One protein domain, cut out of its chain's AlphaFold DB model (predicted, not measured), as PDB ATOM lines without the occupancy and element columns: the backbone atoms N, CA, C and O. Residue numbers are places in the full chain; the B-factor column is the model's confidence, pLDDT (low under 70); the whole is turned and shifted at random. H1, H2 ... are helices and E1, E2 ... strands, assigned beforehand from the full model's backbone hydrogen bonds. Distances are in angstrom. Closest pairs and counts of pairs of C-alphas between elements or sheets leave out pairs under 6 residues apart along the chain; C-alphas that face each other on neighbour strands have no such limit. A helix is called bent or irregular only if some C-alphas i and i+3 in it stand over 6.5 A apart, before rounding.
ATOM      1  N   ALA A  22     249.767 198.168 163.788       96.00
ATOM      2  CA  ALA A  22     250.258 198.199 165.150       96.00
ATOM      3  C   ALA A  22     251.774 198.006 165.194       96.00
ATOM      4  O   ALA A  22     252.350 197.277 164.390       96.00
ATOM      5  N   ARG A  23     252.405 198.646 166.174       96.31
ATOM      6  CA  ARG A  23     253.805 198.451 166.553       96.31
ATOM      7  C   ARG A  23     253.852 197.913 167.974       96.31
ATOM      8  O   ARG A  23     253.208 198.496 168.841       96.31
ATOM      9  N   LEU A  24     254.612 196.853 168.223       97.25
ATOM     10  CA  LEU A  24     254.766 196.247 169.548       97.25
ATOM     11  C   LEU A  24     256.158 195.611 169.720       97.25
ATOM     12  O   LEU A  24     256.828 195.337 168.724       97.25
ATOM     13  N   PRO A  25     256.602 195.326 170.955       97.44
ATOM     14  CA  PRO A  25     257.784 194.497 171.189       97.44
ATOM     15  C   PRO A  25     257.609 193.081 170.614       97.44
ATOM     16  O   PRO A  25     256.517 192.513 170.682       97.44
ATOM     17  N   CYS A  26     258.685 192.464 170.114       95.31
ATOM     18  CA  CYS A  26     258.653 191.089 169.592       95.31
ATOM     19  C   CYS A  26     258.169 190.069 170.632       95.31
ATOM     20  O   CYS A  26     257.512 189.092 170.281       95.31
ATOM     21  N   SER A  27     258.423 190.317 171.921       96.25
ATOM     22  CA  SER A  27     257.915 189.502 173.033       96.25
ATOM     23  C   SER A  27     256.385 189.484 173.143       96.25
ATOM     24  O   SER A  27     255.839 188.582 173.774       96.25
ATOM     25  N   GLY A  28     255.684 190.430 172.510       96.75
ATOM     26  CA  GLY A  28     254.224 190.480 172.452       96.75
ATOM     27  C   GLY A  28     253.602 189.729 171.268       96.75
ATOM     28  O   GLY A  28     252.389 189.527 171.256       96.75
ATOM     29  N   LEU A  29     254.399 189.259 170.297       96.00
ATOM     30  CA  LEU A  29     253.907 188.485 169.146       96.00
ATOM     31  C   LEU A  29     253.072 187.241 169.509       96.00
ATOM     32  O   LEU A  29     252.100 186.975 168.797       96.00
ATOM     33  N   PRO A  30     253.360 186.487 170.595       95.69
ATOM     34  CA  PRO A  30     252.538 185.345 170.990       95.69
ATOM     35  C   PRO A  30     251.063 185.676 171.258       95.69
ATOM     36  O   PRO A  30     250.226 184.781 171.147       95.69
ATOM     37  N   ALA A  31     250.712 186.936 171.548       96.38
ATOM     38  CA  ALA A  31     249.316 187.354 171.716       96.38
ATOM     39  C   ALA A  31     248.472 187.125 170.445       96.38
ATOM     40  O   ALA A  31     247.269 186.899 170.525       96.38
ATOM     41  N   LEU A  32     249.113 187.089 169.272       95.75
ATOM     42  CA  LEU A  32     248.471 186.825 167.984       95.75
ATOM     43  C   LEU A  32     248.373 185.326 167.641       95.75
ATOM     44  O   LEU A  32     247.934 184.973 166.548       95.75
ATOM     45  N   ALA A  33     248.755 184.406 168.536       94.38
ATOM     46  CA  ALA A  33     248.818 182.972 168.227       94.38
ATOM     47  C   ALA A  33     247.479 182.351 167.792       94.38
ATOM     48  O   ALA A  33     247.481 181.404 166.996       94.38
ATOM     49  N   ALA A  34     246.350 182.870 168.286       94.00
ATOM     50  CA  ALA A  34     245.010 182.445 167.872       94.00
ATOM     51  C   ALA A  34     244.683 182.865 166.428       94.00
ATOM     52  O   ALA A  34     243.970 182.154 165.725       94.00
ATOM     53  N   LEU A  35     245.282 183.961 165.959       94.44
ATOM     54  CA  LEU A  35     245.051 184.549 164.641       94.44
ATOM     55  C   LEU A  35     246.029 184.035 163.579       94.44
ATOM     56  O   LEU A  35     245.986 184.472 162.438       94.44
ATOM     57  N   ARG A  36     246.907 183.077 163.904       93.06
ATOM     58  CA  ARG A  36     247.947 182.582 162.979       93.06
ATOM     59  C   ARG A  36     247.409 182.094 161.629       93.06
ATOM     60  O   ARG A  36     248.118 182.184 160.640       93.06
ATOM     61  N   ALA A  37     246.176 181.585 161.575       90.94
ATOM     62  CA  ALA A  37     245.562 181.092 160.340       90.94
ATOM     63  C   ALA A  37     245.065 182.211 159.401       90.94
ATOM     64  O   ALA A  37     244.650 181.919 158.282       90.94
ATOM     65  N   ARG A  38     245.105 183.475 159.841       91.44
ATOM     66  CA  ARG A  38     244.650 184.648 159.091       91.44
ATOM     67  C   ARG A  38     245.673 185.037 158.011       91.44
ATOM     68  O   ARG A  38     246.810 185.368 158.357       91.44
ATOM     69  N   PRO A  39     245.318 184.990 156.714       89.50
ATOM     70  CA  PRO A  39     246.243 185.322 155.627       89.50
ATOM     71  C   PRO A  39     246.434 186.835 155.433       89.50
ATOM     72  O   PRO A  39     247.430 187.261 154.855       89.50
ATOM     73  N   ASP A  40     245.493 187.636 155.928       90.94
ATOM     74  CA  ASP A  40     245.461 189.097 155.861       90.94
ATOM     75  C   ASP A  40     246.389 189.772 156.881       90.94
ATOM     76  O   ASP A  40     246.735 190.941 156.713       90.94
ATOM     77  N   ILE A  41     246.845 189.043 157.907       93.19
ATOM     78  CA  ILE A  41     247.773 189.571 158.910       93.19
ATOM     79  C   ILE A  41     249.212 189.362 158.444       93.19
ATOM     80  O   ILE A  41     249.704 188.231 158.333       93.19
ATOM     81  N   ARG A  42     249.919 190.474 158.242       93.25
ATOM     82  CA  ARG A  42     251.347 190.493 157.915       93.25
ATOM     83  C   ARG A  42     252.151 191.070 159.068       93.25
ATOM     84  O   ARG A  42     251.714 191.996 159.748       93.25
ATOM     85  N   VAL A  43     253.336 190.511 159.270       93.81
ATOM     86  CA  VAL A  43     254.256 190.855 160.349       93.81
ATOM     87  C   VAL A  43     255.624 191.171 159.770       93.81
ATOM     88  O   VAL A  43     256.236 190.321 159.126       93.81
ATOM     89  N   GLY A  44     256.114 192.378 160.018       92.50
ATOM     90  CA  GLY A  44     257.495 192.769 159.751       92.50
ATOM     91  C   GLY A  44     258.268 192.919 161.057       92.50
ATOM     92  O   GLY A  44     257.763 193.517 162.004       92.50
ATOM     93  N   VAL A  45     259.483 192.379 161.128       91.25
ATOM     94  CA  VAL A  45     260.338 192.472 162.323       91.25
ATOM     95  C   VAL A  45     261.545 193.354 162.018       91.25
ATOM     96  O   VAL A  45     262.267 193.109 161.053       91.25
ATOM     97  N   ALA A  46     261.759 194.374 162.850       89.44
ATOM     98  CA  ALA A  46     262.878 195.307 162.772       89.44
ATOM     99  C   ALA A  46     263.516 195.457 164.163       89.44
ATOM    100  O   ALA A  46     262.969 196.119 165.050       89.44
ATOM    101  N   GLY A  47     264.663 194.806 164.370       90.12
ATOM    102  CA  GLY A  47     265.291 194.712 165.691       90.12
ATOM    103  C   GLY A  47     264.376 193.997 166.690       90.12
ATOM    104  O   GLY A  47     263.905 192.895 166.426       90.12
ATOM    105  N   GLU A  48     264.095 194.635 167.825       93.88
ATOM    106  CA  GLU A  48     263.194 194.110 168.866       93.88
ATOM    107  C   GLU A  48     261.725 194.502 168.655       93.88
ATOM    108  O   GLU A  48     260.858 194.162 169.463       93.88
ATOM    109  N   THR A  49     261.420 195.212 167.569       93.81
ATOM    110  CA  THR A  49     260.078 195.714 167.275       93.81
ATOM    111  C   THR A  49     259.416 194.888 166.180       93.81
ATOM    112  O   THR A  49     259.977 194.691 165.103       93.81
ATOM    113  N   ALA A  50     258.191 194.450 166.446       94.50
ATOM    114  CA  ALA A  50     257.306 193.859 165.462       94.50
ATOM    115  C   ALA A  50     256.273 194.889 164.999       94.50
ATOM    116  O   ALA A  50     255.664 195.611 165.794       94.50
ATOM    117  N   TRP A  51     256.057 194.919 163.695       95.12
ATOM    118  CA  TRP A  51     255.017 195.682 163.041       95.12
ATOM    119  C   TRP A  51     253.969 194.725 162.496       95.12
ATOM    120  O   TRP A  51     254.312 193.789 161.780       95.12
ATOM    121  N   ILE A  52     252.700 194.973 162.804       95.19
ATOM    122  CA  ILE A  52     251.563 194.147 162.391       95.19
ATOM    123  C   ILE A  52     250.651 194.991 161.517       95.19
ATOM    124  O   ILE A  52     250.187 196.038 161.962       95.19
ATOM    125  N   SER A  53     250.389 194.543 160.296       93.19
ATOM    126  CA  SER A  53     249.411 195.150 159.392       93.19
ATOM    127  C   SER A  53     248.309 194.149 159.085       93.19
ATOM    128  O   SER A  53     248.593 192.958 158.941       93.19
ATOM    129  N   TRP A  54     247.082 194.631 158.939       92.75
ATOM    130  CA  TRP A  54     245.935 193.810 158.555       92.75
ATOM    131  C   TRP A  54     244.988 194.595 157.646       92.75
ATOM    132  O   TRP A  54     244.900 195.824 157.734       92.75
ATOM    133  N   ASP A  55     244.282 193.880 156.771       85.94
ATOM    134  CA  ASP A  55     243.271 194.466 155.893       85.94
ATOM    135  C   ASP A  55     241.958 194.671 156.672       85.94
ATOM    136  O   ASP A  55     241.467 193.758 157.336       85.94
ATOM    137  N   PRO A  56     241.372 195.873 156.642       72.19
ATOM    138  CA  PRO A  56     240.119 196.162 157.329       72.19
ATOM    139  C   PRO A  56     238.844 195.724 156.620       72.19
ATOM    140  O   PRO A  56     237.769 195.936 157.185       72.19
ATOM    141  N   ALA A  57     238.931 195.226 155.387       72.81
ATOM    142  CA  ALA A  57     237.769 194.827 154.604       72.81
ATOM    143  C   ALA A  57     237.016 193.640 155.231       72.81
ATOM    144  O   ALA A  57     235.866 193.393 154.869       72.81
ATOM    145  N   ASP A  58     237.629 192.941 156.194       66.44
ATOM    146  CA  ASP A  58     237.032 191.813 156.900       66.44
ATOM    147  C   ASP A  58     236.669 192.141 158.365       66.44
ATOM    148  O   ASP A  58     237.352 192.871 159.087       66.44
ATOM    149  N   SER A  59     235.570 191.539 158.811       60.41
ATOM    150  CA  SER A  59     234.973 191.607 160.151       60.41
ATOM    151  C   SER A  59     235.911 191.239 161.312       60.41
ATOM    152  O   SER A  59     235.654 191.628 162.447       60.41
ATOM    153  N   ALA A  60     237.033 190.565 161.052       59.88
ATOM    154  CA  ALA A  60     238.015 190.176 162.074       59.88
ATOM    155  C   ALA A  60     238.978 191.292 162.504       59.88
ATOM    156  O   ALA A  60     239.930 191.081 163.257       59.88
ATOM    157  N   ARG A  61     238.724 192.506 162.034       70.25
ATOM    158  CA  ARG A  61     239.434 193.713 162.430       70.25
ATOM    159  C   ARG A  61     239.376 193.970 163.944       70.25
ATOM    160  O   ARG A  61     240.330 194.522 164.491       70.25
ATOM    161  N   ASP A  62     238.299 193.552 164.604       83.62
ATOM    162  CA  ASP A  62     238.160 193.675 166.057       83.62
ATOM    163  C   ASP A  62     239.025 192.637 166.790       83.62
ATOM    164  O   ASP A  62     239.685 192.986 167.764       83.62
ATOM    165  N   GLU A  63     239.176 191.422 166.252       92.00
ATOM    166  CA  GLU A  63     239.962 190.349 166.880       92.00
ATOM    167  C   GLU A  63     241.456 190.695 166.993       92.00
ATOM    168  O   GLU A  63     242.087 190.429 168.017       92.00
ATOM    169  N   VAL A  64     242.040 191.322 165.959       94.31
ATOM    170  CA  VAL A  64     243.452 191.751 165.985       94.31
ATOM    171  C   VAL A  64     243.668 192.831 167.041       94.31
ATOM    172  O   VAL A  64     244.637 192.785 167.800       94.31
ATOM    173  N   VAL A  65     242.764 193.813 167.099       94.50
ATOM    174  CA  VAL A  65     242.847 194.903 168.075       94.50
ATOM    175  C   VAL A  65     242.660 194.358 169.489       94.50
ATOM    176  O   VAL A  65     243.471 194.671 170.356       94.50
ATOM    177  N   GLU A  66     241.663 193.506 169.715       94.38
ATOM    178  CA  GLU A  66     241.409 192.851 171.002       94.38
ATOM    179  C   GLU A  66     242.602 192.015 171.475       94.38
ATOM    180  O   GLU A  66     242.982 192.102 172.643       94.38
ATOM    181  N   ALA A  67     243.250 191.272 170.572       95.81
ATOM    182  CA  ALA A  67     244.445 190.494 170.888       95.81
ATOM    183  C   ALA A  67     245.652 191.376 171.259       95.81
ATOM    184  O   ALA A  67     246.468 190.987 172.096       95.81
ATOM    185  N   LEU A  68     245.778 192.564 170.654       96.69
ATOM    186  CA  LEU A  68     246.912 193.473 170.861       96.69
ATOM    187  C   LEU A  68     246.710 194.484 171.996       96.69
ATOM    188  O   LEU A  68     247.693 194.958 172.558       96.69
ATOM    189  N   LEU A  69     245.466 194.805 172.365       96.06
ATOM    190  CA  LEU A  69     245.139 195.698 173.480       96.06
ATOM    191  C   LEU A  69     245.837 195.344 174.810       96.06
ATOM    192  O   LEU A  69     246.328 196.267 175.463       96.06
ATOM    193  N   PRO A  70     245.921 194.066 175.238       97.31
ATOM    194  CA  PRO A  70     246.601 193.711 176.480       97.31
ATOM    195  C   PRO A  70     248.134 193.690 176.369       97.31
ATOM    196  O   PRO A  70     248.798 193.474 177.382       97.31
ATOM    197  N   VAL A  71     248.721 193.886 175.180       97.62
ATOM    198  CA  VAL A  71     250.173 193.796 174.970       97.62
ATOM    199  C   VAL A  71     250.864 195.101 175.398       97.62
ATOM    200  O   VAL A  71     250.643 196.148 174.782       97.62
ATOM    201  N   PRO A  72     251.760 195.075 176.407       97.69
ATOM    202  CA  PRO A  72     252.483 196.270 176.831       97.69
ATOM    203  C   PRO A  72     253.328 196.861 175.698       97.69
ATOM    204  O   PRO A  72     254.103 196.164 175.047       97.69
ATOM    205  N   GLY A  73     253.187 198.169 175.475       96.69
ATOM    206  CA  GLY A  73     253.917 198.884 174.428       96.69
ATOM    207  C   GLY A  73     253.295 198.795 173.030       96.69
ATOM    208  O   GLY A  73     253.883 199.340 172.096       96.69
ATOM    209  N   ALA A  74     252.122 198.170 172.875       97.62
ATOM    210  CA  ALA A  74     251.378 198.211 171.620       97.62
ATOM    211  C   ALA A  74     250.924 199.646 171.289       97.62
ATOM    212  O   ALA A  74     250.284 200.330 172.092       97.62
ATOM    213  N   VAL A  75     251.251 200.109 170.084       97.31
ATOM    214  CA  VAL A  75     250.843 201.409 169.541       97.31
ATOM    215  C   VAL A  75     250.088 201.176 168.243       97.31
ATOM    216  O   VAL A  75     250.603 200.513 167.351       97.31
ATOM    217  N   PHE A  76     248.888 201.743 168.130       95.75
ATOM    218  CA  PHE A  76     248.027 201.608 166.955       95.75
ATOM    219  C   PHE A  76     248.109 202.838 166.049       95.75
ATOM    220  O   PHE A  76     248.173 203.976 166.531       95.75
ATOM    221  N   PHE A  77     248.024 202.609 164.739       94.75
ATOM    222  CA  PHE A  77     248.046 203.646 163.713       94.75
ATOM    223  C   PHE A  77     246.894 203.474 162.720       94.75
ATOM    224  O   PHE A  77     246.481 202.357 162.393       94.75
ATOM    225  N   ARG A  78     246.399 204.608 162.225       93.25
ATOM    226  CA  ARG A  78     245.470 204.716 161.095       93.25
ATOM    227  C   ARG A  78     246.191 205.318 159.897       93.25
ATOM    228  O   ARG A  78     247.096 206.132 160.081       93.25
ATOM    229  N   GLN A  79     245.763 204.957 158.698       91.56
ATOM    230  CA  GLN A  79     246.236 205.595 157.475       91.56
ATOM    231  C   GLN A  79     245.362 206.819 157.172       91.56
ATOM    232  O   GLN A  79     244.144 206.758 157.344       91.56
ATOM    233  N   GLY A  80     245.971 207.941 156.789       89.94
ATOM    234  CA  GLY A  80     245.254 209.111 156.291       89.94
ATOM    235  C   GLY A  80     244.669 208.829 154.910       89.94
ATOM    236  O   GLY A  80     245.364 208.301 154.046       89.94
ATOM    237  N   GLU A  81     243.393 209.163 154.709       88.50
ATOM    238  CA  GLU A  81     242.683 208.899 153.447       88.50
ATOM    239  C   GLU A  81     243.228 209.741 152.284       88.50
ATOM    240  O   GLU A  81     243.269 209.270 151.153       88.50
ATOM    241  N   GLU A  82     243.676 210.969 152.563       88.88
ATOM    242  CA  GLU A  82     244.129 211.918 151.538       88.88
ATOM    243  C   GLU A  82     245.622 211.787 151.205       88.88
ATOM    244  O   GLU A  82     246.020 211.973 150.058       88.88
ATOM    245  N   ASP A  83     246.464 211.493 152.201       88.25
ATOM    246  CA  ASP A  83     247.926 211.554 152.076       88.25
ATOM    247  C   ASP A  83     248.620 210.190 152.195       88.25
ATOM    248  O   ASP A  83     249.839 210.102 152.030       88.25
ATOM    249  N   GLY A  84     247.869 209.135 152.528       87.88
ATOM    250  CA  GLY A  84     248.390 207.791 152.747       87.88
ATOM    251  C   GLY A  84     249.349 207.664 153.937       87.88
ATOM    252  O   GLY A  84     249.948 206.599 154.107       87.88
ATOM    253  N   ARG A  85     249.523 208.712 154.759       90.31
ATOM    254  CA  ARG A  85     250.489 208.729 155.870       90.31
ATOM    255  C   ARG A  85     249.930 208.028 157.100       90.31
ATOM    256  O   ARG A  85     248.720 207.947 157.303       90.31
ATOM    257  N   TRP A  86     250.820 207.551 157.963       92.81
ATOM    258  CA  TRP A  86     250.444 206.895 159.209       92.81
ATOM    259  C   TRP A  86     250.295 207.903 160.347       92.81
ATOM    260  O   TRP A  86     251.191 208.694 160.635       92.81
ATOM    261  N   TYR A  87     249.154 207.846 161.026       94.44
ATOM    262  CA  TYR A  87     248.835 208.666 162.188       94.44
ATOM    263  C   TYR A  87     248.623 207.755 163.386       94.44
ATOM    264  O   TYR A  87     247.761 206.872 163.356       94.44
ATOM    265  N   ARG A  88     249.358 207.992 164.473       96.25
ATOM    266  CA  ARG A  88     249.059 207.347 165.754       96.25
ATOM    267  C   ARG A  88     247.617 207.668 166.153       96.25
ATOM    268  O   ARG A  88     247.190 208.820 166.043       96.25
ATOM    269  N   ILE A  89     246.859 206.676 166.620       94.81
ATOM    270  CA  ILE A  89     245.481 206.907 167.080       94.81
ATOM    271  C   ILE A  89     245.486 207.972 168.191       94.81
ATOM    272  O   ILE A  89     246.239 207.865 169.157       94.81
ATOM    273  N   GLY A  90     244.671 209.020 168.024       93.62
ATOM    274  CA  GLY A  90     244.634 210.195 168.906       93.62
ATOM    275  C   GLY A  90     245.566 211.349 168.503       93.62
ATOM    276  O   GLY A  90     245.422 212.447 169.034       93.62
ATOM    277  N   SER A  91     246.473 211.151 167.540       94.12
ATOM    278  CA  SER A  91     247.337 212.206 166.992       94.12
ATOM    279  C   SER A  91     246.731 212.863 165.745       94.12
ATOM    280  O   SER A  91     246.042 212.224 164.944       94.12
ATOM    281  N   ARG A  92     247.031 214.157 165.567       93.56
ATOM    282  CA  ARG A  92     246.741 214.933 164.345       93.56
ATOM    283  C   ARG A  92     247.957 215.109 163.438       93.56
ATOM    284  O   ARG A  92     247.789 215.533 162.303       93.56
ATOM    285  N   LEU A  93     249.157 214.811 163.935       95.94
ATOM    286  CA  LEU A  93     250.391 214.872 163.156       95.94
ATOM    287  C   LEU A  93     250.782 213.465 162.693       95.94
ATOM    288  O   LEU A  93     250.605 212.517 163.474       95.94
ATOM    289  N   PRO A  94     251.294 213.327 161.457       94.19
ATOM    290  CA  PRO A  94     251.790 212.054 160.966       94.19
ATOM    291  C   PRO A  94     252.995 211.618 161.801       94.19
ATOM    292  O   PRO A  94     253.834 212.438 162.179       94.19
ATOM    293  N   ASP A  95     253.070 210.325 162.092       92.44
ATOM    294  CA  ASP A  95     254.204 209.728 162.786       92.44
ATOM    295  C   ASP A  95     255.253 209.338 161.736       92.44
ATOM    296  O   ASP A  95     255.043 208.435 160.927       92.44
ATOM    297  N   LEU A  96     256.363 210.078 161.700       88.44
ATOM    298  CA  LEU A  96     257.414 209.885 160.695       88.44
ATOM    299  C   LEU A  96     258.223 208.600 160.924       88.44
ATOM    300  O   LEU A  96     258.846 208.115 159.972       88.44
ATOM    301  N   ASP A  97     258.163 208.054 162.142       84.44
ATOM    302  CA  ASP A  97     258.783 206.792 162.543       84.44
ATOM    303  C   ASP A  97     257.831 205.604 162.321       84.44
ATOM    304  O   ASP A  97     258.242 204.444 162.408       84.44
ATOM    305  N   ALA A  98     256.556 205.866 162.003       82.06
ATOM    306  CA  ALA A  98     255.566 204.863 161.624       82.06
ATOM    307  C   ALA A  98     255.751 204.367 160.189       82.06
ATOM    308  O   ALA A  98     254.848 204.421 159.355       82.06
ATOM    309  N   ARG A  99     256.950 203.866 159.902       77.19
ATOM    310  CA  ARG A  99     257.295 203.248 158.627       77.19
ATOM    311  C   ARG A  99     257.138 201.748 158.780       77.19
ATOM    312  O   ARG A  99     258.003 201.084 159.346       77.19
ATOM    313  N   PHE A 100     256.017 201.209 158.302       70.81
ATOM    314  CA  PHE A 100     255.898 199.762 158.208       70.81
ATOM    315  C   PHE A 100     256.970 199.248 157.242       70.81
ATOM    316  O   PHE A 100     257.054 199.761 156.123       70.81
ATOM    317  N   PRO A 101     257.774 198.253 157.633       64.88
ATOM    318  CA  PRO A 101     258.726 197.631 156.731       64.88
ATOM    319  C   PRO A 101     257.956 196.800 155.693       64.88
ATOM    320  O   PRO A 101     257.754 195.601 155.863       64.88
ATOM    321  N   VAL A 102     257.474 197.432 154.621       60.19
ATOM    322  CA  VAL A 102     256.998 196.723 153.425       60.19
ATOM    323  C   VAL A 102     257.574 197.291 152.146       60.19
ATOM    324  O   VAL A 102     257.380 198.458 151.831       60.19
ATOM    325  N   ASN A 103     258.142 196.376 151.363       51.28
ATOM    326  CA  ASN A 103     257.855 196.286 149.937       51.28
ATOM    327  C   ASN A 103     256.536 195.498 149.806       51.28
ATOM    328  O   ASN A 103     256.519 194.287 150.026       51.28
ATOM    329  N   LEU A 104     255.417 196.185 149.559       53.41
ATOM    330  CA  LEU A 104     254.143 195.562 149.185       53.41
ATOM    331  C   LEU A 104     254.095 195.516 147.659       53.41
ATOM    332  O   LEU A 104     253.405 196.321 147.048       53.41
ATOM    333  N   ASP A 105     254.830 194.593 147.048       48.66
ATOM    334  CA  ASP A 105     254.591 194.292 145.641       48.66
ATOM    335  C   ASP A 105     253.602 193.131 145.571       48.66
ATOM    336  O   ASP A 105     253.906 192.016 145.994       48.66
ATOM    337  N   ASP A 106     252.405 193.437 145.072       50.19
ATOM    338  CA  ASP A 106     251.771 192.524 144.121       50.19
ATOM    339  C   ASP A 106     251.094 193.281 142.962       50.19
ATOM    340  O   ASP A 106     251.146 192.742 141.877       50.19
ATOM    341  N   ASP A 107     250.586 194.528 143.092       51.50
ATOM    342  CA  ASP A 107     250.002 195.266 141.930       51.50
ATOM    343  C   ASP A 107     249.819 196.815 142.093       51.50
ATOM    344  O   ASP A 107     248.974 197.417 141.434       51.50
ATOM    345  N   GLY A 108     250.562 197.529 142.960       47.41
ATOM    346  CA  GLY A 108     250.211 198.922 143.335       47.41
ATOM    347  C   GLY A 108     251.353 199.939 143.455       47.41
ATOM    348  O   GLY A 108     251.646 200.395 144.552       47.41
ATOM    349  N   GLU A 109     251.973 200.281 142.326       41.88
ATOM    350  CA  GLU A 109     252.549 201.576 141.894       41.88
ATOM    351  C   GLU A 109     253.155 202.617 142.877       41.88
ATOM    352  O   GLU A 109     253.295 203.766 142.487       41.88
ATOM    353  N   PHE A 110     253.598 202.299 144.098       42.19
ATOM    354  CA  PHE A 110     254.459 203.214 144.874       42.19
ATOM    355  C   PHE A 110     255.466 202.460 145.756       42.19
ATOM    356  O   PHE A 110     255.202 202.230 146.940       42.19
ATOM    357  N   PRO A 111     256.667 202.126 145.242       44.16
ATOM    358  CA  PRO A 111     257.749 201.622 146.074       44.16
ATOM    359  C   PRO A 111     258.290 202.775 146.931       44.16
ATOM    360  O   PRO A 111     259.184 203.529 146.535       44.16
ATOM    361  N   LEU A 112     257.740 202.936 148.133       50.25
ATOM    362  CA  LEU A 112     258.423 203.672 149.191       50.25
ATOM    363  C   LEU A 112     259.721 202.916 149.483       50.25
ATOM    364  O   LEU A 112     259.686 201.746 149.846       50.25
ATOM    365  N   ARG A 113     260.865 203.579 149.268       51.03
ATOM    366  CA  ARG A 113     262.207 203.023 149.497       51.03
ATOM    367  C   ARG A 113     262.255 202.313 150.850       51.03
ATOM    368  O   ARG A 113     262.315 202.982 151.880       51.03
ATOM    369  N   ALA A 114     262.262 200.980 150.834       55.44
ATOM    370  CA  ALA A 114     262.601 200.194 152.006       55.44
ATOM    371  C   ALA A 114     263.952 200.694 152.528       55.44
ATOM    372  O   ALA A 114     264.919 200.806 151.767       55.44
ATOM    373  N   GLU A 115     264.015 201.044 153.811       58.72
ATOM    374  CA  GLU A 115     265.297 201.322 154.441       58.72
ATOM    375  C   GLU A 115     266.179 200.083 154.278       58.72
ATOM    376  O   GLU A 115     265.737 198.950 154.498       58.72
ATOM    377  N   ALA A 116     267.410 200.298 153.812       60.84
ATOM    378  CA  ALA A 116     268.352 199.224 153.547       60.84
ATOM    379  C   ALA A 116     268.549 198.394 154.828       60.84
ATOM    380  O   ALA A 116     269.178 198.858 155.776       60.84
ATOM    381  N   GLY A 117     267.984 197.182 154.859       66.62
ATOM    382  CA  GLY A 117     268.073 196.260 155.997       66.62
ATOM    383  C   GLY A 117     266.744 195.830 156.625       66.62
ATOM    384  O   GLY A 117     266.757 194.946 157.478       66.62
ATOM    385  N   ALA A 118     265.599 196.385 156.214       68.50
ATOM    386  CA  ALA A 118     264.304 195.906 156.696       68.50
ATOM    387  C   ALA A 118     263.954 194.527 156.098       68.50
ATOM    388  O   ALA A 118     263.941 194.351 154.878       68.50
ATOM    389  N   ALA A 119     263.656 193.546 156.956       76.62
ATOM    390  CA  ALA A 119     263.161 192.245 156.517       76.62
ATOM    391  C   ALA A 119     261.766 192.392 155.871       76.62
ATOM    392  O   ALA A 119     260.971 193.217 156.330       76.62
ATOM    393  N   PRO A 120     261.438 191.604 154.829       83.00
ATOM    394  CA  PRO A 120     260.115 191.646 154.216       83.00
ATOM    395  C   PRO A 120     259.042 191.244 155.231       83.00
ATOM    396  O   PRO A 120     259.259 190.351 156.053       83.00
ATOM    397  N   ALA A 121     257.866 191.867 155.155       87.94
ATOM    398  CA  ALA A 121     256.736 191.439 155.965       87.94
ATOM    399  C   ALA A 121     256.283 190.035 155.546       87.94
ATOM    400  O   ALA A 121     256.053 189.752 154.370       87.94
ATOM    401  N   LEU A 122     256.145 189.152 156.530       91.94
ATOM    402  CA  LEU A 122     255.747 187.763 156.343       91.94
ATOM    403  C   LEU A 122     254.316 187.554 156.852       91.94
ATOM    404  O   LEU A 122     253.906 188.213 157.807       91.94
ATOM    405  N   PRO A 123     253.551 186.609 156.283       92.44
ATOM    406  CA  PRO A 123     252.299 186.168 156.885       92.44
ATOM    407  C   PRO A 123     252.504 185.730 158.341       92.44
ATOM    408  O   PRO A 123     253.496 185.062 158.649       92.44
ATOM    409  N   LEU A 124     251.551 186.046 159.222       93.19
ATOM    410  CA  LEU A 124     251.654 185.782 160.663       93.19
ATOM    411  C   LEU A 124     252.029 184.325 160.995       93.19
ATOM    412  O   LEU A 124     252.883 184.093 161.852       93.19
ATOM    413  N   HIS A 125     251.458 183.339 160.287       92.12
ATOM    414  CA  HIS A 125     251.796 181.927 160.511       92.12
ATOM    415  C   HIS A 125     253.278 181.616 160.306       92.12
ATOM    416  O   HIS A 125     253.760 180.694 160.947       92.12
ATOM    417  N   ARG A 126     253.998 182.342 159.438       90.75
ATOM    418  CA  ARG A 126     255.431 182.111 159.187       90.75
ATOM    419  C   ARG A 126     256.314 182.671 160.292       90.75
ATOM    420  O   ARG A 126     257.393 182.138 160.520       90.75
ATOM    421  N   VAL A 127     255.858 183.720 160.974       91.00
ATOM    422  CA  VAL A 127     256.590 184.332 162.091       91.00
ATOM    423  C   VAL A 127     256.367 183.556 163.389       91.00
ATOM    424  O   VAL A 127     257.275 183.452 164.206       91.00
ATOM    425  N   LEU A 128     255.182 182.965 163.564       90.50
ATOM    426  CA  LEU A 128     254.817 182.204 164.762       90.50
ATOM    427  C   LEU A 128     255.070 180.687 164.661       90.50
ATOM    428  O   LEU A 128     254.559 179.935 165.493       90.50
ATOM    429  N   VAL A 129     255.826 180.203 163.667       80.62
ATOM    430  CA  VAL A 129     256.181 178.774 163.609       80.62
ATOM    431  C   VAL A 129     257.139 178.465 164.764       80.62
ATOM    432  O   VAL A 129     258.164 179.142 164.883       80.62
TER     433      VAL A 129
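AT A GLANCE: This is residues 22 to 129 of the 290 residues of an uncharacterized protein of Tautonia sociabilis (UniProt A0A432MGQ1). A strongly twisted five-stranded sheet has H1 packed over E3, H2 packed on H1 and short H3 at edge strand E2. From E5, the other edge, a long stretch without named elements, residues 89 to 123, loops back to E2; its residues 105 to 110 stick out. The 108 printed residues run E1 H1 E2 E3 H2 E4 E5 H3, a mixed class with 44 in named elements, under half. The antiparallel sheet has order E2 E3 E1 E4 E5; the whole is compact, radius of gyration of the C-alphas 13.5 A, spans 33 by 29 by 28 A.

HOW THE PARTS SIT: E1, residues 22 to 25, pairs with E3, 49 to 53 (N 24 and O 50, 2.9 A), and E4, 75 to 79 (N 23 and O 75, 2.8 A). H1, 26 to 35, is on the sheet over E3, height 9.5 A; their closest C-alphas, Cys 26 and Ala 50, are 5.2 A apart. E2, 42 to 46, forms a hairpin with E3 (N 44 and O 51, 2.9 A). H2, 61 to 68, touches H1 (C-alphas of Ala 31 and Ala 67, closest, 5.9 A), steep tilt of 41 degrees, opposite ways, and only grazes the sheet. E5, 86 to 88, forms a hairpin with E4 (N 78 and O 87, 2.9 A). H3, 124 to 127, is on the sheet, over none of its strands; its C-alpha 124 is 5.5 A from that of Arg 42, the closest in E2. E1, H1, E2, with E3 between, and E3, H2, E4, with E1 between, are split strand-helix-strand units, same-way strands joined through a helix, right-handed. O i to N i+4 pairs within hydrogen-bond range: H1 0 of 6, though 5 of 7 O i to N i+3, H2 3 of 4; H3 is too short.

IN THESE COORDINATES: E1 begins at C-alpha 22 (250.258, 198.199, 165.150); H3 ends at C-alpha 127 (256.590, 184.332, 162.091). H1, 15.9 A long, is irregular: C-alphas 31 and 34 are 7.6 A apart. E4 spans 13.6 A, E2 13.4 A, E3 13.3 A.

THE WHOLE: The C-alphas of Arg 92 and Val 129, the farthest apart, are 37.4 A apart. The printed part has no cut; E5 to H3 is the long link. pLDDT is under 70 at residues 58 to 60 and 101 to 118.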